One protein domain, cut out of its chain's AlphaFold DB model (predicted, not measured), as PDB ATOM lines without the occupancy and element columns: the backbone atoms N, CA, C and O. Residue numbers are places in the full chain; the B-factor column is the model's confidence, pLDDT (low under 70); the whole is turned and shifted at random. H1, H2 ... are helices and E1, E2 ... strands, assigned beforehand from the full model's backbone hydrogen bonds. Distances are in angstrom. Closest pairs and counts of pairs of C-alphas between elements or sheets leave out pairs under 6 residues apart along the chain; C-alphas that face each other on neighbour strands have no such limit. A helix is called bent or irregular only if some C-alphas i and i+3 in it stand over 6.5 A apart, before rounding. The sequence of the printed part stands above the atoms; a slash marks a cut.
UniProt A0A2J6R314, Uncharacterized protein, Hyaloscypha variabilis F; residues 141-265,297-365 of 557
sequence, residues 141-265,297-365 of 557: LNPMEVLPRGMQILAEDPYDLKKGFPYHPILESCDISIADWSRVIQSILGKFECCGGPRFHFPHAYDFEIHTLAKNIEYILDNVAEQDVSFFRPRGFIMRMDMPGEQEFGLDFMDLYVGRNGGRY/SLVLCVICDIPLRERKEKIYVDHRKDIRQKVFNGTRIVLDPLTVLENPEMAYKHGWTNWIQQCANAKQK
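What this domain is: This is residues 141 to 265 and 297 to 365 of the 557 residues of an uncharacterized protein of Hyaloscypha variabilis F (UniProt A0A2J6R314). A small twisted sheet of three strands, E1, E3 and E2, stands near the middle, with the long kinked helix H5 beside its E2 edge and H3 packed on H5. H1 and H8 both graze the end of the sheet where E3 ends and E2 begins, with H2 next to H1 and with H9 and H10 following H8 away from the strands, while H7 leads away from the sheet, with the unnamed stretch 297 to 312 folded back beside it. Residues 196 to 201 stick out, as do residues 359 to 365, of which 359 to 364 belong to H10. The printed part has 194 residues, with ten named helices and three named strands in the order H1 E1 H2 H3 H4 H5 E2 H6 H7 E3 H8 H9 H10; the sheet runs E1 E3 E2, antiparallel, and the class is mostly helix. The whole is compact, with a radius of gyration of the C-alphas of 18.2 A and spans of 61 by 45 by 36 A.

Where its parts are: H1 is residues 143 to 146, beginning at C-alpha 143 (125.915, 175.943, 41.095). E1, residues 151 to 154, is followed by H2, residues 169 to 174. H3, residues 178 to 192, is 21.4 A long and irregular, but only just: C-alphas 188 and 191 are 6.9 A apart. H4 is residues 205 to 210. H5, residues 213 to 235, is 28.2 A long; it is irregular, with C-alphas 215 and 218 7.8 A apart, and has a kink of 37 degrees near residue 220. E2, residues 237 to 242, is 16.1 A long, and H6 is residues 246 to 249. After the cut H7, residues 313 to 328, is 22.1 A long, from C-alpha 313 at (154.319, 154.317, 30.873). E3, residues 332 to 337, is 16.8 A long. H8 is residues 338 to 342, H9 residues 344 to 349, and H10 residues 352 to 364, 18.1 A long, ending at C-alpha 364 (113.640, 174.927, 11.439).

How they stand to each other: E3 is the inner strand, antiparallel to E1, with N 153 and O 333 at 2.8 A. E3 is also antiparallel to E2, with N 240 and O 334 at 3.0 A. Residues 152 to 153 of E1 pair, parallel, with residues 256 to 257. H5 and the sheet form two layers, a helix beside a sheet; its height over the sheet is 3.6 A, only just at the sheet's level, and its closest C-alphas to E2 are those of Asp 228 and Met 239, 5.1 A. H5, with residues 219 to 227 alone, touches H3, where the C-alphas of Ile 188 and Asn 223 are closest at 5.0 A; they run opposite ways at a steep tilt of 37 degrees, only just past shallow. H1 touches H2, with Val 146 and Ser 173 the closest C-alphas at 6.8 A. H1, H7 and H8 each only graze the sheet, H7 with residues 326 to 328. H9 only just touches H8 and H10, only at the corner, with 3 pairs of C-alphas within 8 A in each case; the closest are Leu 341 and Ala 347, 5.3 A, and Ala 347 and Thr 353, 5.5 A. H6 and H10 are close but not clearly touching, at 7.3 A between the C-alphas of Phe 249 and Asn 354. H4 is apart from H5. Every O i to N i+4 pair is within hydrogen-bond range in H7, H9 and H10; the counts are 1 of 2 in H2, 9 of 11 in H3, 14 of 19 in H5, 0 of 2 in H4 and 0 of 1 in H8, where O i to N i+3 pairs within range are 3 of 3 in H4 and 2 of 2 in H8, and H1 and H6 are too short for an i+4 pair.

The domain as a whole: The C-alphas of Pro 198 and Arg 311, the two farthest apart, are 61.9 A apart. Residues 266 to 296 are not printed, and C-alphas 265 and 297 are 19.3 A apart across the cut. The links from E1 to H2 and from H3 to H4 are long. The mean pLDDT of the printed part is 70.6, and 87 residues are under 70, among them 190 to 216, 244 to 265 and 297 to 329.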
ATOM      1  N   LEU A 141     123.522 178.419  47.657       83.31
ATOM      2  CA  LEU A 141     124.029 177.352  46.801       83.31
ATOM      3  C   LEU A 141     124.282 177.925  45.412       83.31
ATOM      4  O   LEU A 141     123.337 178.089  44.645       83.31
ATOM      5  N   ASN A 142     125.524 178.293  45.100       88.38
ATOM      6  CA  ASN A 142     125.937 178.745  43.770       88.38
ATOM      7  C   ASN A 142     126.358 177.529  42.922       88.38
ATOM      8  O   ASN A 142     127.326 176.862  43.277       88.38
ATOM      9  N   PRO A 143     125.692 177.195  41.799       85.12
ATOM     10  CA  PRO A 143     125.915 175.943  41.095       85.12
ATOM     11  C   PRO A 143     127.278 175.981  40.393       85.12
ATOM     12  O   PRO A 143     127.895 174.938  40.224       85.12
ATOM     13  N   MET A 144     127.790 177.181  40.073       85.31
ATOM     14  CA  MET A 144     129.148 177.395  39.570       85.31
ATOM     15  C   MET A 144     130.227 177.086  40.604       85.31
ATOM     16  O   MET A 144     131.326 176.714  40.218       85.31
ATOM     17  N   GLU A 145     129.950 177.250  41.899       86.25
ATOM     18  CA  GLU A 145     130.919 176.895  42.945       86.25
ATOM     19  C   GLU A 145     130.971 175.380  43.149       86.25
ATOM     20  O   GLU A 145     132.035 174.835  43.434       86.25
ATOM     21  N   VAL A 146     129.835 174.700  42.963       84.19
ATOM     22  CA  VAL A 146     129.730 173.249  43.142       84.19
ATOM     23  C   VAL A 146     130.226 172.486  41.910       84.19
ATOM     24  O   VAL A 146     130.989 171.537  42.049       84.19
ATOM     25  N   LEU A 147     129.826 172.907  40.705       86.81
ATOM     26  CA  LEU A 147     130.169 172.267  39.429       86.81
ATOM     27  C   LEU A 147     130.763 173.278  38.424       86.81
ATOM     28  O   LEU A 147     130.180 173.498  37.364       86.81
ATOM     29  N   PRO A 148     131.933 173.889  38.696       79.62
ATOM     30  CA  PRO A 148     132.508 174.943  37.845       79.62
ATOM     31  C   PRO A 148     132.829 174.500  36.410       79.62
ATOM     32  O   PRO A 148     132.941 175.336  35.518       79.62
ATOM     33  N   ARG A 149     133.011 173.196  36.188       78.69
ATOM     34  CA  ARG A 149     133.309 172.579  34.883       78.69
ATOM     35  C   ARG A 149     132.190 171.645  34.408       78.69
ATOM     36  O   ARG A 149     132.389 170.873  33.471       78.69
ATOM     37  N   GLY A 150     131.058 171.682  35.111       86.69
ATOM     38  CA  GLY A 150     130.008 170.680  35.036       86.69
ATOM     39  C   GLY A 150     130.480 169.278  35.413       86.69
ATOM     40  O   GLY A 150     131.541 169.085  36.005       86.69
ATOM     41  N   MET A 151     129.649 168.289  35.109       88.12
ATOM     42  CA  MET A 151     129.866 166.892  35.456       88.12
ATOM     43  C   MET A 151     129.290 165.978  34.380       88.12
ATOM     44  O   MET A 151     128.180 166.197  33.893       88.12
ATOM     45  N   GLN A 152     130.014 164.908  34.060       88.38
ATOM     46  CA  GLN A 152     129.520 163.822  33.215       88.38
ATOM     47  C   GLN A 152     129.369 162.540  34.029       88.38
ATOM     48  O   GLN A 152     130.338 162.062  34.612       88.38
ATOM     49  N   ILE A 153     128.173 161.956  34.032       88.81
ATOM     50  CA  ILE A 153     127.871 160.679  34.683       88.81
ATOM     51  C   ILE A 153     127.678 159.622  33.596       88.81
ATOM     52  O   ILE A 153     126.705 159.662  32.842       88.81
ATOM     53  N   LEU A 154     128.602 158.667  33.515       86.12
ATOM     54  CA  LEU A 154     128.518 157.549  32.574       86.12
ATOM     55  C   LEU A 154     127.450 156.543  33.006       86.12
ATOM     56  O   LEU A 154     127.314 156.254  34.196       86.12
ATOM     57  N   ALA A 155     126.736 155.964  32.044       86.56
ATOM     58  CA  ALA A 155     125.894 154.807  32.313       86.56
ATOM     59  C   ALA A 155     126.745 153.613  32.779       86.56
ATOM     60  O   ALA A 155     127.829 153.369  32.247       86.56
ATOM     61  N   GLU A 156     126.233 152.832  33.732       82.44
ATOM     62  CA  GLU A 156     126.878 151.579  34.153       82.44
ATOM     63  C   GLU A 156     126.849 150.510  33.048       82.44
ATOM     64  O   GLU A 156     127.727 149.648  32.989       82.44
ATOM     65  N   ASP A 157     125.838 150.561  32.177       77.69
ATOM     66  CA  ASP A 157     125.764 149.778  30.943       77.69
ATOM     67  C   ASP A 157     125.379 150.707  29.780       77.69
ATOM     68  O   ASP A 157     124.218 151.108  29.682       77.69
ATOM     69  N   PRO A 158     126.323 151.093  28.903       70.81
ATOM     70  CA  PRO A 158     126.060 152.078  27.860       70.81
ATOM     71  C   PRO A 158     125.157 151.556  26.734       70.81
ATOM     72  O   PRO A 158     124.650 152.376  25.966       70.81
ATOM     73  N   TYR A 159     124.958 150.236  26.619       65.38
ATOM     74  CA  TYR A 159     124.239 149.621  25.500       65.38
ATOM     75  C   TYR A 159     122.755 149.411  25.787       65.38
ATOM     76  O   TYR A 159     121.928 149.604  24.894       65.38
ATOM     77  N   ASP A 160     122.416 148.998  27.010       69.75
ATOM     78  CA  ASP A 160     121.033 148.694  27.390       69.75
ATOM     79  C   ASP A 160     120.482 149.573  28.521       69.75
ATOM     80  O   ASP A 160     119.279 149.536  28.777       69.75
ATOM     81  N   LEU A 161     121.332 150.389  29.160       77.88
ATOM     82  CA  LEU A 161     120.997 151.246  30.302       77.88
ATOM     83  C   LEU A 161     120.295 150.514  31.458       77.88
ATOM     84  O   LEU A 161     119.736 151.175  32.333       77.88
ATOM     85  N   LYS A 162     120.337 149.175  31.539       77.62
ATOM     86  CA  LYS A 162     119.605 148.418  32.576       77.62
ATOM     87  C   LYS A 162     120.072 148.741  33.983       77.62
ATOM     88  O   LYS A 162     119.295 148.692  34.929       77.62
ATOM     89  N   LYS A 163     121.357 149.052  34.114       80.38
ATOM     90  CA  LYS A 163     121.971 149.473  35.375       80.38
ATOM     91  C   LYS A 163     121.863 150.982  35.618       80.38
ATOM     92  O   LYS A 163     122.229 151.461  36.685       80.38
ATOM     93  N   GLY A 164     121.346 151.727  34.642       88.19
ATOM     94  CA  GLY A 164     121.158 153.167  34.700       88.19
ATOM     95  C   GLY A 164     122.451 153.948  34.905       88.19
ATOM     96  O   GLY A 164     123.498 153.604  34.352       88.19
ATOM     97  N   PHE A 165     122.345 155.030  35.674       91.38
ATOM     98  CA  PHE A 165     123.433 155.967  35.934       91.38
ATOM     99  C   PHE A 165     123.728 156.014  37.439       91.38
ATOM    100  O   PHE A 165     122.804 156.242  38.231       91.38
ATOM    101  N   PRO A 166     124.988 155.824  37.856       91.94
ATOM    102  CA  PRO A 166     125.355 155.793  39.263       91.94
ATOM    103  C   PRO A 166     125.180 157.174  39.912       91.94
ATOM    104  O   PRO A 166     125.379 158.208  39.274       91.94
ATOM    105  N   TYR A 167     124.818 157.192  41.195       93.44
ATOM    106  CA  TYR A 167     124.715 158.424  41.980       93.44
ATOM    107  C   TYR A 167     126.102 158.970  42.341       93.44
ATOM    108  O   TYR A 167     126.957 158.219  42.814       93.44
ATOM    109  N   HIS A 168     126.302 160.282  42.190       88.75
ATOM    110  CA  HIS A 168     127.533 160.960  42.596       88.75
ATOM    111  C   HIS A 168     127.316 161.776  43.887       88.75
ATOM    112  O   HIS A 168     126.432 162.627  43.903       88.75
ATOM    113  N   PRO A 169     128.160 161.644  44.935       90.00
ATOM    114  CA  PRO A 169     128.017 162.401  46.188       90.00
ATOM    115  C   PRO A 169     127.981 163.933  46.049       90.00
ATOM    116  O   PRO A 169     127.238 164.582  46.767       90.00
ATOM    117  N   ILE A 170     128.721 164.526  45.103       88.50
ATOM    118  CA  ILE A 170     128.634 165.961  44.761       88.50
ATOM    119  C   ILE A 170     127.211 166.447  44.432       88.50
ATOM    120  O   ILE A 170     126.906 167.620  44.624       88.50
ATOM    121  N   LEU A 171     126.308 165.563  43.994       91.81
ATOM    122  CA  LEU A 171     124.901 165.911  43.800       91.81
ATOM    123  C   LEU A 171     124.222 166.303  45.120       91.81
ATOM    124  O   LEU A 171     123.343 167.156  45.118       91.81
ATOM    125  N   GLU A 172     124.689 165.784  46.256       92.12
ATOM    126  CA  GLU A 172     124.199 166.180  47.577       92.12
ATOM    127  C   GLU A 172     124.519 167.653  47.868       92.12
ATOM    128  O   GLU A 172     123.662 168.386  48.357       92.12
ATOM    129  N   SER A 173     125.702 168.135  47.459       89.38
ATOM    130  CA  SER A 173     126.032 169.569  47.517       89.38
ATOM    131  C   SER A 173     125.251 170.427  46.516       89.38
ATOM    132  O   SER A 173     125.286 171.649  46.615       89.38
ATOM    133  N   CYS A 174     124.521 169.800  45.590       89.50
ATOM    134  CA  CYS A 174     123.580 170.439  44.673       89.50
ATOM    135  C   CYS A 174     122.117 170.361  45.152       89.50
ATOM    136  O   CYS A 174     121.225 170.719  44.383       89.50
ATOM    137  N   ASP A 175     121.862 169.879  46.375       92.44
ATOM    138  CA  ASP A 175     120.519 169.569  46.893       92.44
ATOM    139  C   ASP A 175     119.762 168.538  46.028       92.44
ATOM    140  O   ASP A 175     118.563 168.639  45.752       92.44
ATOM    141  N   ILE A 176     120.501 167.542  45.532       93.88
ATOM    142  CA  ILE A 176     119.979 166.402  44.777       93.88
ATOM    143  C   ILE A 176     120.343 165.142  45.558       93.88
ATOM    144  O   ILE A 176     121.466 164.649  45.483       93.88
ATOM    145  N   SER A 177     119.386 164.615  46.320       95.31
ATOM    146  CA  SER A 177     119.605 163.410  47.120       95.31
ATOM    147  C   SER A 177     119.709 162.148  46.251       95.31
ATOM    148  O   SER A 177     119.258 162.110  45.104       95.31
ATOM    149  N   ILE A 178     120.214 161.052  46.823       95.25
ATOM    150  CA  ILE A 178     120.221 159.738  46.157       95.25
ATOM    151  C   ILE A 178     118.811 159.262  45.766       95.25
ATOM    152  O   ILE A 178     118.635 158.597  44.743       95.25
ATOM    153  N   ALA A 179     117.799 159.625  46.559       94.12
ATOM    154  CA  ALA A 179     116.401 159.312  46.286       94.12
ATOM    155  C   ALA A 179     115.852 160.154  45.127       94.12
ATOM    156  O   ALA A 179     115.094 159.646  44.302       94.12
ATOM    157  N   ASP A 180     116.246 161.426  45.028       94.62
ATOM    158  CA  ASP A 180     115.916 162.264  43.874       94.62
ATOM    159  C   ASP A 180     116.564 161.731  42.607       94.62
ATOM    160  O   ASP A 180     115.877 161.529  41.611       94.62
ATOM    161  N   TRP A 181     117.859 161.424  42.663       95.31
ATOM    162  CA  TRP A 181     118.583 160.872  41.526       95.31
ATOM    163  C   TRP A 181     117.973 159.555  41.053       95.31
ATOM    164  O   TRP A 181     117.713 159.384  39.867       95.31
ATOM    165  N   SER A 182     117.653 158.654  41.981       91.62
ATOM    166  CA  SER A 182     116.997 157.385  41.661       91.62
ATOM    167  C   SER A 182     115.647 157.605  40.973       91.62
ATOM    168  O   SER A 182     115.360 156.938  39.981       91.62
ATOM    169  N   ARG A 183     114.850 158.588  41.417       89.69
ATOM    170  CA  ARG A 183     113.590 158.976  40.760       89.69
ATOM    171  C   ARG A 183     113.807 159.602  39.383       89.69
ATOM    172  O   ARG A 183     113.057 159.295  38.464       89.69
ATOM    173  N   VAL A 184     114.828 160.441  39.216       92.62
ATOM    174  CA  VAL A 184     115.195 161.024  37.916       92.62
ATOM    175  C   VAL A 184     115.595 159.921  36.940       92.62
ATOM    176  O   VAL A 184     115.050 159.861  35.840       92.62
ATOM    177  N   ILE A 185     116.472 158.999  37.344       92.38
ATOM    178  CA  ILE A 185     116.902 157.875  36.502       92.38
ATOM    179  C   ILE A 185     115.730 156.949  36.184       92.38
ATOM    180  O   ILE A 185     115.546 156.580  35.025       92.38
ATOM    181  N   GLN A 186     114.873 156.653  37.160       87.38
ATOM    182  CA  GLN A 186     113.616 155.946  36.916       87.38
ATOM    183  C   GLN A 186     112.661 156.734  36.020       87.38
ATOM    184  O   GLN A 186     111.914 156.122  35.285       87.38
ATOM    185  N   SER A 187     112.654 158.064  35.998       86.25
ATOM    186  CA  SER A 187     111.817 158.797  35.042       86.25
ATOM    187  C   SER A 187     112.414 158.805  33.637       86.25
ATOM    188  O   SER A 187     111.657 158.818  32.667       86.25
ATOM    189  N   ILE A 188     113.743 158.830  33.518       87.94
ATOM    190  CA  ILE A 188     114.455 158.782  32.237       87.94
ATOM    191  C   ILE A 188     114.259 157.406  31.594       87.94
ATOM    192  O   ILE A 188     113.872 157.322  30.428       87.94
ATOM    193  N   LEU A 189     114.469 156.343  32.375       84.81
ATOM    194  CA  LEU A 189     114.411 154.950  31.927       84.81
ATOM    195  C   LEU A 189     113.021 154.319  32.085       84.81
ATOM    196  O   LEU A 189     112.669 153.403  31.366       84.81
ATOM    197  N   GLY A 190     112.209 154.761  33.034       65.94
ATOM    198  CA  GLY A 190     111.004 154.049  33.480       65.94
ATOM    199  C   GLY A 190     109.710 154.443  32.783       65.94
ATOM    200  O   GLY A 190     108.695 153.813  33.046       65.94
ATOM    201  N   LYS A 191     109.702 155.365  31.806       55.78
ATOM    202  CA  LYS A 191     108.549 155.422  30.873       55.78
ATOM    203  C   LYS A 191     108.451 154.192  29.957       55.78
ATOM    204  O   LYS A 191     107.539 154.107  29.142       55.78
ATOM    205  N   PHE A 192     109.363 153.234  30.109       49.78
ATOM    206  CA  PHE A 192     109.254 151.890  29.558       49.78
ATOM    207  C   PHE A 192     108.389 150.956  30.402       49.78
ATOM    208  O   PHE A 192     107.861 149.978  29.884       49.78
ATOM    209  N   GLU A 193     108.145 151.263  31.670       40.69
ATOM    210  CA  GLU A 193     107.162 150.515  32.436       40.69
ATOM    211  C   GLU A 193     105.763 151.001  32.059       40.69
ATOM    212  O   GLU A 193     105.358 152.111  32.395       40.69
ATOM    213  N   CYS A 194     105.054 150.153  31.308       37.41
ATOM    214  CA  CYS A 194     103.623 149.898  31.461       37.41
ATOM    215  C   CYS A 194     102.780 151.125  31.842       37.41
ATOM    216  O   CYS A 194     102.071 151.125  32.846       37.41
ATOM    217  N   CYS A 195     102.859 152.194  31.051       35.97
ATOM    218  CA  CYS A 195     101.878 153.257  31.154       35.97
ATOM    219  C   CYS A 195     100.573 152.685  30.590       35.97
ATOM    220  O   CYS A 195     100.449 152.582  29.372       35.97
ATOM    221  N   GLY A 196      99.615 152.374  31.466       38.69
ATOM    222  CA  GLY A 196      98.195 152.088  31.186       38.69
ATOM    223  C   GLY A 196      97.440 153.152  30.400       38.69
ATOM    224  O   GLY A 196      96.216 153.107  30.321       38.69
ATOM    225  N   GLY A 197      98.149 154.109  29.800       35.53
ATOM    226  CA  GLY A 197      97.546 155.197  29.076       35.53
ATOM    227  C   GLY A 197      96.769 154.623  27.894       35.53
ATOM    228  O   GLY A 197      97.336 153.861  27.107       35.53
ATOM    229  N   PRO A 198      95.508 155.029  27.677       32.38
ATOM    230  CA  PRO A 198      94.608 154.390  26.714       32.38
ATOM    231  C   PRO A 198      95.012 154.533  25.230       32.38
ATOM    232  O   PRO A 198      94.210 154.206  24.358       32.38
ATOM    233  N   ARG A 199      96.208 155.054  24.898       36.06
ATOM    234  CA  ARG A 199      96.630 155.350  23.510       36.06
ATOM    235  C   ARG A 199      98.107 155.135  23.153       36.06
ATOM    236  O   ARG A 199      98.507 155.521  22.057       36.06
ATOM    237  N   PHE A 200      98.922 154.488  23.983       37.28
ATOM    238  CA  PHE A 200     100.275 154.100  23.562       37.28
ATOM    239  C   PHE A 200     100.509 152.629  23.884       37.28
ATOM    240  O   PHE A 200     100.312 152.204  25.015       37.28
ATOM    241  N   HIS A 201     100.849 151.840  22.861       35.72
ATOM    242  CA  HIS A 201     101.062 150.403  23.003       35.72
ATOM    243  C   HIS A 201     102.087 150.128  24.095       35.72
ATOM    244  O   HIS A 201     103.221 150.596  24.017       35.72
ATOM    245  N   PHE A 202     101.673 149.322  25.065       34.38
ATOM    246  CA  PHE A 202     102.561 148.624  25.970       34.38
ATOM    247  C   PHE A 202     103.520 147.754  25.160       34.38
ATOM    248  O   PHE A 202     103.056 146.842  24.469       34.38
ATOM    249  N   PRO A 203     104.839 147.956  25.262       36.97
ATOM    250  CA  PRO A 203     105.749 146.851  25.072       36.97
ATOM    251  C   PRO A 203     105.552 145.917  26.275       36.97
ATOM    252  O   PRO A 203     105.650 146.341  27.429       36.97
ATOM    253  N   HIS A 204     105.223 144.654  26.031       39.47
ATOM    254  CA  HIS A 204     105.199 143.622  27.066       39.47
ATOM    255  C   HIS A 204     106.583 143.532  27.740       39.47
ATOM    256  O   HIS A 204     107.595 143.857  27.131       39.47
ATOM    257  N   ALA A 205     106.689 142.999  28.961       39.41
ATOM    258  CA  ALA A 205     107.996 142.732  29.594       39.41
ATOM    259  C   ALA A 205     108.983 141.957  28.676       39.41
ATOM    260  O   ALA A 205     110.192 142.157  28.735       39.41
ATOM    261  N   TYR A 206     108.445 141.117  27.781       40.16
ATOM    262  CA  TYR A 206     109.183 140.372  26.753       40.16
ATOM    263  C   TYR A 206     109.726 141.253  25.614       40.16
ATOM    264  O   TYR A 206     110.758 140.946  25.023       40.16
ATOM    265  N   ASP A 207     109.064 142.371  25.332       40.06
ATOM    266  CA  ASP A 207     109.501 143.346  24.341       40.06
ATOM    267  C   ASP A 207     110.779 144.069  24.811       40.06
ATOM    268  O   ASP A 207     111.601 144.458  23.987       40.06
ATOM    269  N   PHE A 208     111.054 144.145  26.120       46.16
ATOM    270  CA  PHE A 208     112.308 144.713  26.648       46.16
ATOM    271  C   PHE A 208     113.530 143.811  26.497       46.16
ATOM    272  O   PHE A 208     114.647 144.318  26.405       46.16
ATOM    273  N   GLU A 209     113.355 142.490  26.418       45.22
ATOM    274  CA  GLU A 209     114.477 141.600  26.085       45.22
ATOM    275  C   GLU A 209     114.903 141.743  24.613       45.22
ATOM    276  O   GLU A 209     116.027 141.380  24.262       45.22
ATOM    277  N   ILE A 210     114.036 142.316  23.766       46.16
ATOM    278  CA  ILE A 210     114.217 142.420  22.312       46.16
ATOM    279  C   ILE A 210     114.466 143.878  21.862       46.16
ATOM    280  O   ILE A 210     114.970 144.105  20.759       46.16
ATOM    281  N   HIS A 211     114.140 144.888  22.675       51.31
ATOM    282  CA  HIS A 211     114.190 146.301  22.281       51.31
ATOM    283  C   HIS A 211     115.375 147.044  22.895       51.31
ATOM    284  O   HIS A 211     115.393 147.402  24.068       51.31
ATOM    285  N   THR A 212     116.372 147.278  22.048       57.06
ATOM    286  CA  THR A 212     117.599 148.010  22.354       57.06
ATOM    287  C   THR A 212     117.321 149.475  22.705       57.06
ATOM    288  O   THR A 212     116.307 150.043  22.290       57.06
ATOM    289  N   LEU A 213     118.275 150.117  23.399       62.75
ATOM    290  CA  LEU A 213     118.333 151.568  23.634       62.75
ATOM    291  C   LEU A 213     117.949 152.379  22.389       62.75
ATOM    292  O   LEU A 213     117.226 153.365  22.489       62.75
ATOM    293  N   ALA A 214     118.364 151.906  21.210       60.78
ATOM    294  CA  ALA A 214     118.007 152.481  19.925       60.78
ATOM    295  C   ALA A 214     116.486 152.647  19.764       60.78
ATOM    296  O   ALA A 214     116.031 153.763  19.565       60.78
ATOM    297  N   LYS A 215     115.669 151.594  19.924       61.25
ATOM    298  CA  LYS A 215     114.207 151.663  19.685       61.25
ATOM    299  C   LYS A 215     113.495 152.692  20.574       61.25
ATOM    300  O   LYS A 215     112.450 153.228  20.216       61.25
ATOM    301  N   ASN A 216     114.081 152.945  21.731       69.44
ATOM    302  CA  ASN A 216     113.501 153.690  22.828       69.44
ATOM    303  C   ASN A 216     114.130 155.079  23.004       69.44
ATOM    304  O   ASN A 216     113.735 155.830  23.897       69.44
ATOM    305  N   ILE A 217     115.086 155.436  22.144       74.12
ATOM    306  CA  ILE A 217     115.904 156.628  22.324       74.12
ATOM    307  C   ILE A 217     115.081 157.915  22.277       74.12
ATOM    308  O   ILE A 217     115.299 158.791  23.101       74.12
ATOM    309  N   GLU A 218     114.089 158.015  21.387       70.44
ATOM    310  CA  GLU A 218     113.224 159.199  21.288       70.44
ATOM    311  C   GLU A 218     112.492 159.455  22.616       70.44
ATOM    312  O   GLU A 218     112.527 160.572  23.127       70.44
ATOM    313  N   TYR A 219     111.933 158.406  23.226       74.88
ATOM    314  CA  TYR A 219     111.272 158.496  24.530       74.88
ATOM    315  C   TYR A 219     112.247 158.846  25.652       74.88
ATOM    316  O   TYR A 219     111.924 159.664  26.507       74.88
ATOM    317  N   ILE A 220     113.444 158.251  25.657       81.62
ATOM    318  CA  ILE A 220     114.480 158.571  26.649       81.62
ATOM    319  C   ILE A 220     114.866 160.042  26.550       81.62
ATOM    320  O   ILE A 220     114.923 160.723  27.569       81.62
ATOM    321  N   LEU A 221     115.099 160.546  25.340       81.50
ATOM    322  CA  LEU A 221     115.472 161.939  25.123       81.50
ATOM    323  C   LEU A 221     114.327 162.890  25.493       81.50
ATOM    324  O   LEU A 221     114.579 163.904  26.142       81.50
ATOM    325  N   ASP A 222     113.075 162.542  25.176       77.06
ATOM    326  CA  ASP A 222     111.897 163.301  25.619       77.06
ATOM    327  C   ASP A 222     111.827 163.350  27.156       77.06
ATOM    328  O   ASP A 222     111.560 164.402  27.739       77.06
ATOM    329  N   ASN A 223     112.127 162.238  27.834       83.75
ATOM    330  CA  ASN A 223     112.174 162.183  29.295       83.75
ATOM    331  C   ASN A 223     113.322 163.015  29.860       83.75
ATOM    332  O   ASN A 223     113.132 163.713  30.851       83.75
ATOM    333  N   VAL A 224     114.499 162.960  29.238       86.94
ATOM    334  CA  VAL A 224     115.659 163.780  29.607       86.94
ATOM    335  C   VAL A 224     115.309 165.259  29.499       86.94
ATOM    336  O   VAL A 224     115.578 166.000  30.438       86.94
ATOM    337  N   ALA A 225     114.659 165.688  28.415       80.81
ATOM    338  CA  ALA A 225     114.222 167.074  28.265       80.81
ATOM    339  C   ALA A 225     113.131 167.463  29.273       80.81
ATOM    340  O   ALA A 225     113.164 168.568  29.816       80.81
ATOM    341  N   GLU A 226     112.185 166.568  29.574       81.06
ATOM    342  CA  GLU A 226     111.194 166.814  30.627       81.06
ATOM    343  C   GLU A 226     111.871 166.980  31.995       81.06
ATOM    344  O   GLU A 226     111.535 167.904  32.736       81.06
ATOM    345  N   GLN A 227     112.846 166.131  32.325       89.50
ATOM    346  CA  GLN A 227     113.598 166.199  33.579       89.50
ATOM    347  C   GLN A 227     114.516 167.428  33.642       89.50
ATOM    348  O   GLN A 227     114.587 168.071  34.688       89.50
ATOM    349  N   ASP A 228     115.155 167.822  32.535       89.44
ATOM    350  CA  ASP A 228     115.912 169.078  32.440       89.44
ATOM    351  C   ASP A 228     115.035 170.263  32.867       89.44
ATOM    352  O   ASP A 228     115.356 170.991  33.808       89.44
ATOM    353  N   VAL A 229     113.871 170.405  32.232       82.88
ATOM    354  CA  VAL A 229     112.970 171.540  32.464       82.88
ATOM    355  C   VAL A 229     112.306 171.486  33.839       82.88
ATOM    356  O   VAL A 229     112.198 172.516  34.502       82.88
ATOM    357  N   SER A 230     111.836 170.312  34.269       85.06
ATOM    358  CA  SER A 230     111.020 170.183  35.484       85.06
ATOM    359  C   SER A 230     111.825 169.981  36.766       85.06
ATOM    360  O   SER A 230     111.330 170.337  37.834       85.06
ATOM    361  N   PHE A 231     113.042 169.434  36.692       92.25
ATOM    362  CA  PHE A 231     113.849 169.098  37.867       92.25
ATOM    363  C   PHE A 231     115.157 169.895  37.948       92.25
ATOM    364  O   PHE A 231     115.425 170.490  38.996       92.25
ATOM    365  N   PHE A 232     115.954 169.951  36.872       93.12
ATOM    366  CA  PHE A 232     117.303 170.542  36.908       93.12
ATOM    367  C   PHE A 232     117.316 172.068  36.769       93.12
ATOM    368  O   PHE A 232     117.949 172.742  37.587       93.12
ATOM    369  N   ARG A 233     116.570 172.643  35.816       91.12
ATOM    370  CA  ARG A 233     116.522 174.106  35.619       91.12
ATOM    371  C   ARG A 233     116.051 174.882  36.850       91.12
ATOM    372  O   ARG A 233     116.715 175.862  37.189       91.12
ATOM    373  N   PRO A 234     115.004 174.455  37.589       90.12
ATOM    374  CA  PRO A 234     114.621 175.103  38.850       90.12
ATOM    375  C   PRO A 234     115.731 175.085  39.914       90.12
ATOM    376  O   PRO A 234     115.781 175.953  40.784       90.12
ATOM    377  N   ARG A 235     116.651 174.117  39.830       92.19
ATOM    378  CA  ARG A 235     117.825 173.982  40.705       92.19
ATOM    379  C   ARG A 235     119.048 174.752  40.201       92.19
ATOM    380  O   ARG A 235     120.057 174.805  40.894       92.19
ATOM    381  N   GLY A 236     118.946 175.424  39.054       92.62
ATOM    382  CA  GLY A 236     120.045 176.181  38.457       92.62
ATOM    383  C   GLY A 236     121.040 175.318  37.688       92.62
ATOM    384  O   GLY A 236     122.170 175.755  37.488       92.62
ATOM    385  N   PHE A 237     120.627 174.126  37.255       93.88
ATOM    386  CA  PHE A 237     121.410 173.249  36.389       93.88
ATOM    387  C   PHE A 237     120.726 173.078  35.034       93.88
ATOM    388  O   PHE A 237     119.518 173.266  34.905       93.88
ATOM    389  N   ILE A 238     121.497 172.692  34.028       92.81
ATOM    390  CA  ILE A 238     121.005 172.189  32.754       92.81
ATOM    391  C   ILE A 238     121.496 170.756  32.567       92.81
ATOM    392  O   ILE A 238     122.640 170.431  32.890       92.81
ATOM    393  N   MET A 239     120.611 169.900  32.066       92.75
ATOM    394  CA  MET A 239     120.894 168.504  31.776       92.75
ATOM    395  C   MET A 239     120.767 168.219  30.285       92.75
ATOM    396  O   MET A 239     119.810 168.626  29.627       92.75
ATOM    397  N   ARG A 240     121.702 167.430  29.760       89.38
ATOM    398  CA  ARG A 240     121.510 166.687  28.514       89.38
ATOM    399  C   ARG A 240     122.024 165.267  28.674       89.38
ATOM    400  O   ARG A 240     122.730 164.943  29.623       89.38
ATOM    401  N   MET A 241     121.662 164.420  27.731       88.00
ATOM    402  CA  MET A 241     122.210 163.080  27.613       88.00
ATOM    403  C   MET A 241     123.014 163.049  26.326       88.00
ATOM    404  O   MET A 241     122.488 163.485  25.307       88.00
ATOM    405  N   ASP A 242     124.243 162.548  26.363       84.94
ATOM    406  CA  ASP A 242     125.093 162.331  25.191       84.94
ATOM    407  C   ASP A 242     125.068 160.833  24.835       84.94
ATOM    408  O   ASP A 242     125.053 159.972  25.722       84.94
ATOM    409  N   MET A 243     125.041 160.526  23.536       78.62
ATOM    410  CA  MET A 243     125.114 159.157  23.011       78.62
ATOM    411  C   MET A 243     126.526 158.863  22.493       78.62
ATOM    412  O   MET A 243     127.266 159.793  22.161       78.62
ATOM    413  N   PRO A 244     126.907 157.580  22.375       69.69
ATOM    414  CA  PRO A 244     128.177 157.212  21.762       69.69
ATOM    415  C   PRO A 244     128.325 157.812  20.355       69.69
ATOM    416  O   PRO A 244     127.424 157.671  19.528       69.69
ATOM    417  N   GLY A 245     129.468 158.437  20.060       65.62
ATOM    418  CA  GLY A 245     129.766 158.990  18.729       65.62
ATOM    419  C   GLY A 245     129.411 160.468  18.539       65.62
ATOM    420  O   GLY A 245     129.792 161.064  17.538       65.62
ATOM    421  N   GLU A 246     128.731 161.106  19.492       66.94
ATOM    422  CA  GLU A 246     128.302 162.499  19.319       66.94
ATOM    423  C   GLU A 246     129.406 163.542  19.532       66.94
ATOM    424  O   GLU A 246     129.203 164.726  19.267       66.94
ATOM    425  N   GLN A 247     130.591 163.113  19.964       56.84
ATOM    426  CA  GLN A 247     131.755 163.983  20.120       56.84
ATOM    427  C   GLN A 247     132.226 164.613  18.798       56.84
ATOM    428  O   GLN A 247     132.732 165.731  18.815       56.84
ATOM    429  N   GLU A 248     132.018 163.959  17.646       55.12
ATOM    430  CA  GLU A 248     132.390 164.515  16.329       55.12
ATOM    431  C   GLU A 248     131.561 165.754  15.954       55.12
ATOM    432  O   GLU A 248     131.937 166.529  15.079       55.12
ATOM    433  N   PHE A 249     130.464 165.995  16.677       55.62
ATOM    434  CA  PHE A 249     129.609 167.169  16.523       55.62
ATOM    435  C   PHE A 249     130.013 168.322  17.455       55.62
ATOM    436  O   PHE A 249     129.217 169.237  17.682       55.62
ATOM    437  N   GLY A 250     131.229 168.267  18.013       54.81
ATOM    438  CA  GLY A 250     131.763 169.278  18.923       54.81
ATOM    439  C   GLY A 250     131.040 169.305  20.270       54.81
ATOM    440  O   GLY A 250     130.843 170.379  20.840       54.81
ATOM    441  N   LEU A 251     130.575 168.143  20.748       59.12
ATOM    442  CA  LEU A 251     130.143 167.963  22.136       59.12
ATOM    443  C   LEU A 251     131.387 167.649  22.976       59.12
ATOM    444  O   LEU A 251     131.749 166.491  23.189       59.12
ATOM    445  N   ASP A 252     132.075 168.722  23.359       53.97
ATOM    446  CA  ASP A 252     133.394 168.692  23.980       53.97
ATOM    447  C   ASP A 252     133.410 168.120  25.411       53.97
ATOM    448  O   ASP A 252     132.393 167.893  26.072       53.97
ATOM    449  N   PHE A 253     134.630 167.843  25.866       51.88
ATOM    450  CA  PHE A 253     134.969 167.222  27.140       51.88
ATOM    451  C   PHE A 253     134.564 168.068  28.348       51.88
ATOM    452  O   PHE A 253     134.939 169.234  28.451       51.88
ATOM    453  N   MET A 254     133.937 167.428  29.331       57.09
ATOM    454  CA  MET A 254     133.774 167.967  30.683       57.09
ATOM    455  C   MET A 254     134.367 166.997  31.707       57.09
ATOM    456  O   MET A 254     134.793 165.896  31.342       57.09
ATOM    457  N   ASP A 255     134.424 167.404  32.977       54.31
ATOM    458  CA  ASP A 255     134.958 166.556  34.043       54.31
ATOM    459  C   ASP A 255     134.156 165.244  34.137       54.31
ATOM    460  O   ASP A 255     132.921 165.217  34.182       54.31
ATOM    461  N   LEU A 256     134.891 164.133  34.110       54.25
ATOM    462  CA  LEU A 256     134.350 162.786  33.986       54.25
ATOM    463  C   LEU A 256     134.191 162.131  35.350       54.25
ATOM    464  O   LEU A 256     135.171 161.975  36.078       54.25
ATOM    465  N   TYR A 257     132.988 161.640  35.636       55.72
ATOM    466  CA  TYR A 257     132.765 160.706  36.727       55.72
ATOM    467  C   TYR A 257     132.699 159.269  36.220       55.72
ATOM    468  O   TYR A 257     131.978 158.949  35.271       55.72
ATOM    469  N   VAL A 258     133.415 158.383  36.912       52.41
ATOM    470  CA  VAL A 258     133.368 156.947  36.659       52.41
ATOM    471  C   VAL A 258     132.863 156.246  37.907       52.41
ATOM    472  O   VAL A 258     133.470 156.318  38.974       52.41
ATOM    473  N   GLY A 259     131.715 155.587  37.769       43.34
ATOM    474  CA  GLY A 259     131.111 154.838  38.855       43.34
ATOM    475  C   GLY A 259     131.927 153.603  39.244       43.34
ATOM    476  O   GLY A 259     132.405 152.860  38.390       43.34
ATOM    477  N   ARG A 260     131.955 153.369  40.563       41.59
ATOM    478  CA  ARG A 260     132.063 152.084  41.281       41.59
ATOM    479  C   ARG A 260     133.337 151.712  42.047       41.59
ATOM    480  O   ARG A 260     133.172 150.956  42.995       41.59
ATOM    481  N   ASN A 261     134.508 152.325  41.850       40.22
ATOM    482  CA  ASN A 261     135.561 152.248  42.885       40.22
ATOM    483  C   ASN A 261     135.968 153.646  43.347       40.22
ATOM    484  O   ASN A 261     136.698 154.362  42.665       40.22
ATOM    485  N   GLY A 262     135.492 154.008  44.540       39.53
ATOM    486  CA  GLY A 262     135.828 155.225  45.280       39.53
ATOM    487  C   GLY A 262     137.283 155.281  45.758       39.53
ATOM    488  O   GLY A 262     137.546 155.488  46.939       39.53
ATOM    489  N   GLY A 263     138.238 155.125  44.844       37.06
ATOM    490  CA  GLY A 263     139.630 155.498  45.049       37.06
ATOM    491  C   GLY A 263     139.826 156.965  44.683       37.06
ATOM    492  O   GLY A 263     140.133 157.265  43.539       37.06
ATOM    493  N   ARG A 264     139.587 157.856  45.654       40.19
ATOM    494  CA  ARG A 264     140.026 159.267  45.727       40.19
ATOM    495  C   ARG A 264     140.298 159.972  44.379       40.19
ATOM    496  O   ARG A 264     141.443 160.103  43.972       40.19
ATOM    497  N   TYR A 265     139.265 160.570  43.791       42.56
ATOM    498  CA  TYR A 265     139.412 161.721  42.885       42.56
ATOM    499  C   TYR A 265     138.826 162.986  43.531       42.56
ATOM    500  O   TYR A 265     138.100 163.749  42.910       42.56
ATOM    501  N   SER A 297     152.796 146.360  44.592       50.66
ATOM    502  CA  SER A 297     151.396 146.758  44.752       50.66
ATOM    503  C   SER A 297     150.689 146.700  43.393       50.66
ATOM    504  O   SER A 297     150.923 147.497  42.488       50.66
ATOM    505  N   LEU A 298     149.803 145.718  43.217       51.31
ATOM    506  CA  LEU A 298     148.916 145.657  42.055       51.31
ATOM    507  C   LEU A 298     147.864 146.767  42.167       51.31
ATOM    508  O   LEU A 298     146.884 146.633  42.899       51.31
ATOM    509  N   VAL A 299     148.049 147.860  41.429       53.94
ATOM    510  CA  VAL A 299     147.008 148.878  41.263       53.94
ATOM    511  C   VAL A 299     146.066 148.397  40.163       53.94
ATOM    512  O   VAL A 299     146.447 148.310  39.003       53.94
ATOM    513  N   LEU A 300     144.830 148.039  40.497       50.97
ATOM    514  CA  LEU A 300     143.821 147.714  39.486       50.97
ATOM    515  C   LEU A 300     143.244 149.003  38.900       50.97
ATOM    516  O   LEU A 300     142.893 149.926  39.638       50.97
ATOM    517  N   CYS A 301     143.095 149.062  37.575       49.69
ATOM    518  CA  CYS A 301     142.242 150.084  36.993       49.69
ATOM    519  C   CYS A 301     140.779 149.825  37.368       49.69
ATOM    520  O   CYS A 301     140.209 148.800  37.013       49.69
ATOM    521  N   VAL A 302     140.145 150.837  37.950       48.06
ATOM    522  CA  VAL A 302     138.729 150.868  38.340       48.06
ATOM    523  C   VAL A 302     137.733 150.683  37.185       48.06
ATOM    524  O   VAL A 302     136.605 150.261  37.399       48.06
ATOM    525  N   ILE A 303     138.125 151.028  35.963       47.53
ATOM    526  CA  ILE A 303     137.223 151.153  34.807       47.53
ATOM    527  C   ILE A 303     137.187 149.870  33.973       47.53
ATOM    528  O   ILE A 303     136.222 149.603  33.259       47.53
ATOM    529  N   CYS A 304     138.254 149.076  34.011       50.16
ATOM    530  CA  CYS A 304     138.358 147.856  33.215       50.16
ATOM    531  C   CYS A 304     138.835 146.632  34.000       50.16
ATOM    532  O   CYS A 304     139.028 145.593  33.377       50.16
ATOM    533  N   ASP A 305     139.038 146.758  35.317       51.19
ATOM    534  CA  ASP A 305     139.574 145.718  36.207       51.19
ATOM    535  C   ASP A 305     140.906 145.111  35.725       51.19
ATOM    536  O   ASP A 305     141.267 143.987  36.073       51.19
ATOM    537  N   ILE A 306     141.676 145.856  34.919       55.50
ATOM    538  CA  ILE A 306     142.991 145.411  34.445       55.50
ATOM    539  C   ILE A 306     144.041 145.735  35.518       55.50
ATOM    540  O   ILE A 306     144.152 146.897  35.924       55.50
ATOM    541  N   PRO A 307     144.844 144.752  35.964       56.31
ATOM    542  CA  PRO A 307     145.962 144.995  36.868       56.31
ATOM    543  C   PRO A 307     147.039 145.832  36.175       56.31
ATOM    544  O   PRO A 307     147.695 145.376  35.236       56.31
ATOM    545  N   LEU A 308     147.247 147.058  36.655       55.66
ATOM    546  CA  LEU A 308     148.355 147.919  36.255       55.66
ATOM    547  C   LEU A 308     149.595 147.437  37.013       55.66
ATOM    548  O   LEU A 308     149.870 147.862  38.132       55.66
ATOM    549  N   ARG A 309     150.339 146.499  36.422       53.38
ATOM    550  CA  ARG A 309     151.711 146.225  36.870       53.38
ATOM    551  C   ARG A 309     152.599 147.405  36.467       53.38
ATOM    552  O   ARG A 309     152.432 147.927  35.368       53.38
ATOM    553  N   GLU A 310     153.588 147.753  37.291       48.91
ATOM    554  CA  GLU A 310     154.559 148.857  37.103       48.91
ATOM    555  C   GLU A 310     155.391 148.810  35.795       48.91
ATOM    556  O   GLU A 310     156.279 149.630  35.563       48.91
ATOM    557  N   ARG A 311     155.117 147.885  34.869       42.69
ATOM    558  CA  ARG A 311     155.822 147.822  33.590       42.69
ATOM    559  C   ARG A 311     155.268 148.835  32.583       42.69
ATOM    560  O   ARG A 311     154.399 148.523  31.778       42.69
ATOM    561  N   LYS A 312     155.967 149.974  32.546       48.44
ATOM    562  CA  LYS A 312     156.113 150.951  31.447       48.44
ATOM    563  C   LYS A 312     154.914 151.881  31.220       48.44
ATOM    564  O   LYS A 312     153.815 151.443  30.898       48.44
ATOM    565  N   GLU A 313     155.200 153.187  31.238       52.03
ATOM    566  CA  GLU A 313     154.319 154.317  30.873       52.03
ATOM    567  C   GLU A 313     153.430 154.060  29.648       52.03
ATOM    568  O   GLU A 313     152.309 154.557  29.579       52.03
ATOM    569  N   LYS A 314     153.892 153.241  28.696       49.09
ATOM    570  CA  LYS A 314     153.138 152.845  27.504       49.09
ATOM    571  C   LYS A 314     151.809 152.146  27.832       49.09
ATOM    572  O   LYS A 314     150.797 152.510  27.247       49.09
ATOM    573  N   ILE A 315     151.778 151.233  28.814       53.78
ATOM    574  CA  ILE A 315     150.527 150.584  29.255       53.78
ATOM    575  C   ILE A 315     149.585 151.625  29.867       53.78
ATOM    576  O   ILE A 315     148.391 151.591  29.605       53.78
ATOM    577  N   TYR A 316     150.113 152.596  30.614       49.09
ATOM    578  CA  TYR A 316     149.320 153.658  31.242       49.09
ATOM    579  C   TYR A 316     148.718 154.634  30.218       49.09
ATOM    580  O   TYR A 316     147.570 155.061  30.355       49.09
ATOM    581  N   VAL A 317     149.476 154.976  29.171       51.94
ATOM    582  CA  VAL A 317     149.025 155.828  28.061       51.94
ATOM    583  C   VAL A 317     147.970 155.112  27.219       51.94
ATOM    584  O   VAL A 317     146.936 155.710  26.923       51.94
ATOM    585  N   ASP A 318     148.187 153.843  26.877       52.38
ATOM    586  CA  ASP A 318     147.234 153.053  26.087       52.38
ATOM    587  C   ASP A 318     145.962 152.753  26.891       52.38
ATOM    588  O   ASP A 318     144.853 152.868  26.382       52.38
ATOM    589  N   HIS A 319     146.095 152.526  28.194       50.19
ATOM    590  CA  HIS A 319     144.973 152.351  29.101       50.19
ATOM    591  C   HIS A 319     144.148 153.638  29.313       50.19
ATOM    592  O   HIS A 319     142.916 153.599  29.302       50.19
ATOM    593  N   ARG A 320     144.794 154.810  29.439       50.34
ATOM    594  CA  ARG A 320     144.100 156.111  29.434       50.34
ATOM    595  C   ARG A 320     143.405 156.381  28.100       50.34
ATOM    596  O   ARG A 320     142.329 156.974  28.112       50.34
ATOM    597  N   LYS A 321     143.999 155.972  26.973       52.94
ATOM    598  CA  LYS A 321     143.350 156.035  25.655       52.94
ATOM    599  C   LYS A 321     142.125 155.127  25.609       52.94
ATOM    600  O   LYS A 321     141.077 155.619  25.224       52.94
ATOM    601  N   ASP A 322     142.209 153.896  26.108       55.59
ATOM    602  CA  ASP A 322     141.087 152.950  26.183       55.59
ATOM    603  C   ASP A 322     139.956 153.429  27.099       55.59
ATOM    604  O   ASP A 322     138.785 153.311  26.747       55.59
ATOM    605  N   ILE A 323     140.271 153.998  28.269       52.34
ATOM    606  CA  ILE A 323     139.270 154.607  29.156       52.34
ATOM    607  C   ILE A 323     138.602 155.772  28.451       52.34
ATOM    608  O   ILE A 323     137.379 155.826  28.402       52.34
ATOM    609  N   ARG A 324     139.396 156.699  27.905       49.34
ATOM    610  CA  ARG A 324     138.868 157.837  27.155       49.34
ATOM    611  C   ARG A 324     137.996 157.340  26.005       49.34
ATOM    612  O   ARG A 324     136.895 157.833  25.848       49.34
ATOM    613  N   GLN A 325     138.404 156.296  25.297       56.44
ATOM    614  CA  GLN A 325     137.644 155.675  24.216       56.44
ATOM    615  C   GLN A 325     136.348 155.015  24.694       56.44
ATOM    616  O   GLN A 325     135.310 155.227  24.082       56.44
ATOM    617  N   LYS A 326     136.344 154.302  25.824       54.66
ATOM    618  CA  LYS A 326     135.115 153.778  26.450       54.66
ATOM    619  C   LYS A 326     134.178 154.890  26.920       54.66
ATOM    620  O   LYS A 326     132.969 154.765  26.783       54.66
ATOM    621  N   VAL A 327     134.742 155.976  27.433       52.91
ATOM    622  CA  VAL A 327     134.039 157.192  27.851       52.91
ATOM    623  C   VAL A 327     133.439 157.942  26.655       52.91
ATOM    624  O   VAL A 327     132.326 158.451  26.745       52.91
ATOM    625  N   PHE A 328     134.150 158.002  25.526       57.84
ATOM    626  CA  PHE A 328     133.651 158.576  24.268       57.84
ATOM    627  C   PHE A 328     132.579 157.706  23.627       57.84
ATOM    628  O   PHE A 328     131.660 158.207  22.988       57.84
ATOM    629  N   ASN A 329     132.691 156.398  23.819       62.66
ATOM    630  CA  ASN A 329     131.775 155.420  23.260       62.66
ATOM    631  C   ASN A 329     130.636 155.072  24.230       62.66
ATOM    632  O   ASN A 329     129.913 154.107  23.990       62.66
ATOM    633  N   GLY A 330     130.498 155.813  25.331       70.62
ATOM    634  CA  GLY A 330     129.541 155.539  26.391       70.62
ATOM    635  C   GLY A 330     128.378 156.520  26.387       70.62
ATOM    636  O   GLY A 330     128.559 157.725  26.234       70.62
ATOM    637  N   THR A 331     127.178 155.997  26.613       81.94
ATOM    638  CA  THR A 331     126.006 156.813  26.925       81.94
ATOM    639  C   THR A 331     126.205 157.507  28.278       81.94
ATOM    640  O   THR A 331     126.570 156.850  29.258       81.94
ATOM    641  N   ARG A 332     125.978 158.823  28.357       87.25
ATOM    642  CA  ARG A 332     126.255 159.622  29.567       87.25
ATOM    643  C   ARG A 332     125.241 160.736  29.791       87.25
ATOM    644  O   ARG A 332     124.666 161.253  28.839       87.25
ATOM    645  N   ILE A 333     125.056 161.128  31.046       90.75
ATOM    646  CA  ILE A 333     124.335 162.345  31.430       90.75
ATOM    647  C   ILE A 333     125.356 163.453  31.663       90.75
ATOM    648  O   ILE A 333     126.344 163.253  32.363       90.75
ATOM    649  N   VAL A 334     125.100 164.618  31.086       90.44
ATOM    650  CA  VAL A 334     125.887 165.833  31.262       90.44
ATOM    651  C   VAL A 334     125.071 166.820  32.084       90.44
ATOM    652  O   VAL A 334     123.932 167.123  31.726       90.44
ATOM    653  N   LEU A 335     125.660 167.310  33.172       92.69
ATOM    654  CA  LEU A 335     125.091 168.321  34.057       92.69
ATOM    655  C   LEU A 335     126.013 169.534  34.107       92.69
ATOM    656  O   LEU A 335     127.191 169.399  34.420       92.69
ATOM    657  N   ASP A 336     125.467 170.714  33.851       92.56
ATOM    658  CA  ASP A 336     126.187 171.984  33.956       92.56
ATOM    659  C   ASP A 336     125.385 172.996  34.773       92.56
ATOM    660  O   ASP A 336     124.154 172.927  34.800       92.56
ATOM    661  N   PRO A 337     126.036 173.977  35.412       93.44
ATOM    662  CA  PRO A 337     125.355 175.168  35.901       93.44
ATOM    663  C   PRO A 337     124.625 175.883  34.760       93.44
ATOM    664  O   PRO A 337     125.173 176.071  33.677       93.44
ATOM    665  N   LEU A 338     123.405 176.356  35.006       93.19
ATOM    666  CA  LEU A 338     122.613 177.061  33.992       93.19
ATOM    667  C   LEU A 338     123.310 178.341  33.489       93.19
ATOM    668  O   LEU A 338     123.169 178.709  32.326       93.19
ATOM    669  N   THR A 339     124.121 178.968  34.345       93.06
ATOM    670  CA  THR A 339     124.971 180.129  34.037       93.06
ATOM    671  C   THR A 339     126.020 179.847  32.960       93.06
ATOM    672  O   THR A 339     126.530 180.787  32.356       93.06
ATOM    673  N   VAL A 340     126.332 178.580  32.654       91.12
ATOM    674  CA  VAL A 340     127.176 178.228  31.497       91.12
ATOM    675  C   VAL A 340     126.570 178.767  30.202       91.12
ATOM    676  O   VAL A 340     127.318 179.194  29.332       91.12
ATOM    677  N   LEU A 341     125.240 178.837  30.088       90.62
ATOM    678  CA  LEU A 341     124.569 179.392  28.909       90.62
ATOM    679  C   LEU A 341     124.687 180.918  28.787       90.62
ATOM    680  O   LEU A 341     124.501 181.456  27.698       90.62
ATOM    681  N   GLU A 342     124.980 181.615  29.885       94.44
ATOM    682  CA  GLU A 342     125.181 183.069  29.902       94.44
ATOM    683  C   GLU A 342     126.598 183.443  29.440       94.44
ATOM    684  O   GLU A 342     126.830 184.562  28.984       94.44
ATOM    685  N   ASN A 343     127.543 182.499  29.517       93.88
ATOM    686  CA  ASN A 343     128.908 182.668  29.041       93.88
ATOM    687  C   ASN A 343     129.105 181.915  27.709       93.88
ATOM    688  O   ASN A 343     129.260 180.692  27.719       93.88
ATOM    689  N   PRO A 344     129.163 182.613  26.560       92.12
ATOM    690  CA  PRO A 344     129.251 181.967  25.252       92.12
ATOM    691  C   PRO A 344     130.529 181.137  25.069       92.12
ATOM    692  O   PRO A 344     130.501 180.131  24.363       92.12
ATOM    693  N   GLU A 345     131.635 181.517  25.717       90.56
ATOM    694  CA  GLU A 345     132.895 180.771  25.664       90.56
ATOM    695  C   GLU A 345     132.776 179.439  26.415       90.56
ATOM    696  O   GLU A 345     133.146 178.393  25.881       90.56
ATOM    697  N   MET A 346     132.187 179.447  27.618       86.88
ATOM    698  CA  MET A 346     131.928 178.212  28.371       86.88
ATOM    699  C   MET A 346     130.874 177.343  27.682       86.88
ATOM    700  O   MET A 346     131.079 176.138  27.541       86.88
ATOM    701  N   ALA A 347     129.784 177.939  27.192       87.56
ATOM    702  CA  ALA A 347     128.761 177.231  26.429       87.56
ATOM    703  C   ALA A 347     129.346 176.552  25.183       87.56
ATOM    704  O   ALA A 347     128.984 175.415  24.878       87.56
ATOM    705  N   TYR A 348     130.268 177.216  24.482       85.38
ATOM    706  CA  TYR A 348     130.974 176.631  23.346       85.38
ATOM    707  C   TYR A 348     131.880 175.481  23.795       85.38
ATOM    708  O   TYR A 348     131.737 174.367  23.300       85.38
ATOM    709  N   LYS A 349     132.731 175.721  24.799       83.69
ATOM    710  CA  LYS A 349     133.685 174.738  25.332       83.69
ATOM    711  C   LYS A 349     133.023 173.483  25.909       83.69
ATOM    712  O   LYS A 349     133.637 172.428  25.920       83.69
ATOM    713  N   HIS A 350     131.799 173.584  26.421       81.56
ATOM    714  CA  HIS A 350     131.034 172.449  26.955       81.56
ATOM    715  C   HIS A 350     130.054 171.868  25.907       81.56
ATOM    716  O   HIS A 350     129.210 171.014  26.203       81.56
ATOM    717  N   GLY A 351     130.109 172.345  24.659       82.62
ATOM    718  CA  GLY A 351     129.290 171.863  23.544       82.62
ATOM    719  C   GLY A 351     127.814 172.285  23.577       82.62
ATOM    720  O   GLY A 351     127.030 171.826  22.747       82.62
ATOM    721  N   TRP A 352     127.397 173.160  24.498       85.69
ATOM    722  CA  TRP A 352     126.021 173.674  24.563       85.69
ATOM    723  C   TRP A 352     125.656 174.538  23.363       85.69
ATOM    724  O   TRP A 352     124.531 174.444  22.878       85.69
ATOM    725  N   THR A 353     126.595 175.329  22.843       86.00
ATOM    726  CA  THR A 353     126.362 176.150  21.645       86.00
ATOM    727  C   THR A 353     125.995 175.272  20.447       86.00
ATOM    728  O   THR A 353     124.966 175.489  19.806       86.00
ATOM    729  N   ASN A 354     126.779 174.216  20.203       80.81
ATOM    730  CA  ASN A 354     126.524 173.252  19.131       80.81
ATOM    731  C   ASN A 354     125.212 172.496  19.356       80.81
ATOM    732  O   ASN A 354     124.415 172.356  18.428       80.81
ATOM    733  N   TRP A 355     124.944 172.073  20.593       80.38
ATOM    734  CA  TRP A 355     123.695 171.412  20.965       80.38
ATOM    735  C   TRP A 355     122.460 172.279  20.679       80.38
ATOM    736  O   TRP A 355     121.517 171.831  20.019       80.38
ATOM    737  N   ILE A 356     122.464 173.534  21.140       83.00
ATOM    738  CA  ILE A 356     121.362 174.487  20.953       83.00
ATOM    739  C   ILE A 356     121.163 174.781  19.467       83.00
ATOM    740  O   ILE A 356     120.027 174.737  18.988       83.00
ATOM    741  N   GLN A 357     122.250 175.019  18.726       82.81
ATOM    742  CA  GLN A 357     122.187 175.264  17.289       82.81
ATOM    743  C   GLN A 357     121.604 174.063  16.541       82.81
ATOM    744  O   GLN A 357     120.743 174.228  15.680       82.81
ATOM    745  N   GLN A 358     122.020 172.843  16.884       74.00
ATOM    746  CA  GLN A 358     121.497 171.631  16.258       74.00
ATOM    747  C   GLN A 358     120.012 171.435  16.574       74.00
ATOM    748  O   GLN A 358     119.246 171.136  15.661       74.00
ATOM    749  N   CYS A 359     119.575 171.692  17.808       74.12
ATOM    750  CA  CYS A 359     118.152 171.683  18.164       74.12
ATOM    751  C   CYS A 359     117.353 172.751  17.395       74.12
ATOM    752  O   CYS A 359     116.228 172.495  16.965       74.12
ATOM    753  N   ALA A 360     117.914 173.947  17.203       79.88
ATOM    754  CA  ALA A 360     117.282 175.014  16.430       79.88
ATOM    755  C   ALA A 360     117.160 174.640  14.945       79.88
ATOM    756  O   ALA A 360     116.077 174.753  14.373       79.88
ATOM    757  N   ASN A 361     118.232 174.115  14.348       75.50
ATOM    758  CA  ASN A 361     118.244 173.627  12.967       75.50
ATOM    759  C   ASN A 361     117.223 172.504  12.761       75.50
ATOM    760  O   ASN A 361     116.545 172.454  11.737       75.50
ATOM    761  N   ALA A 362     117.102 171.613  13.745       66.50
ATOM    762  CA  ALA A 362     116.149 170.517  13.731       66.50
ATOM    763  C   ALA A 362     114.699 171.058  13.704       66.50
ATOM    764  O   ALA A 362     113.918 170.680  12.832       66.50
ATOM    765  N   LYS A 363     114.383 172.056  14.547       69.94
ATOM    766  CA  LYS A 363     113.078 172.749  14.553       69.94
ATOM    767  C   LYS A 363     112.779 173.534  13.273       69.94
ATOM    768  O   LYS A 363     111.615 173.678  12.915       69.94
ATOM    769  N   GLN A 364     113.803 174.094  12.632       74.19
ATOM    770  CA  GLN A 364     113.640 174.927  11.439       74.19
ATOM    771  C   GLN A 364     113.423 174.123  10.161       74.19
ATOM    772  O   GLN A 364     112.911 174.691   9.203       74.19
ATOM    773  N   LYS A 365     113.797 172.837  10.116       66.38
ATOM    774  CA  LYS A 365     113.510 171.987   8.957       66.38
ATOM    775  C   LYS A 365     111.991 171.789   8.866       66.38
ATOM    776  O   LYS A 365     111.446 171.056   9.694       66.38
TER     777      LYS A 365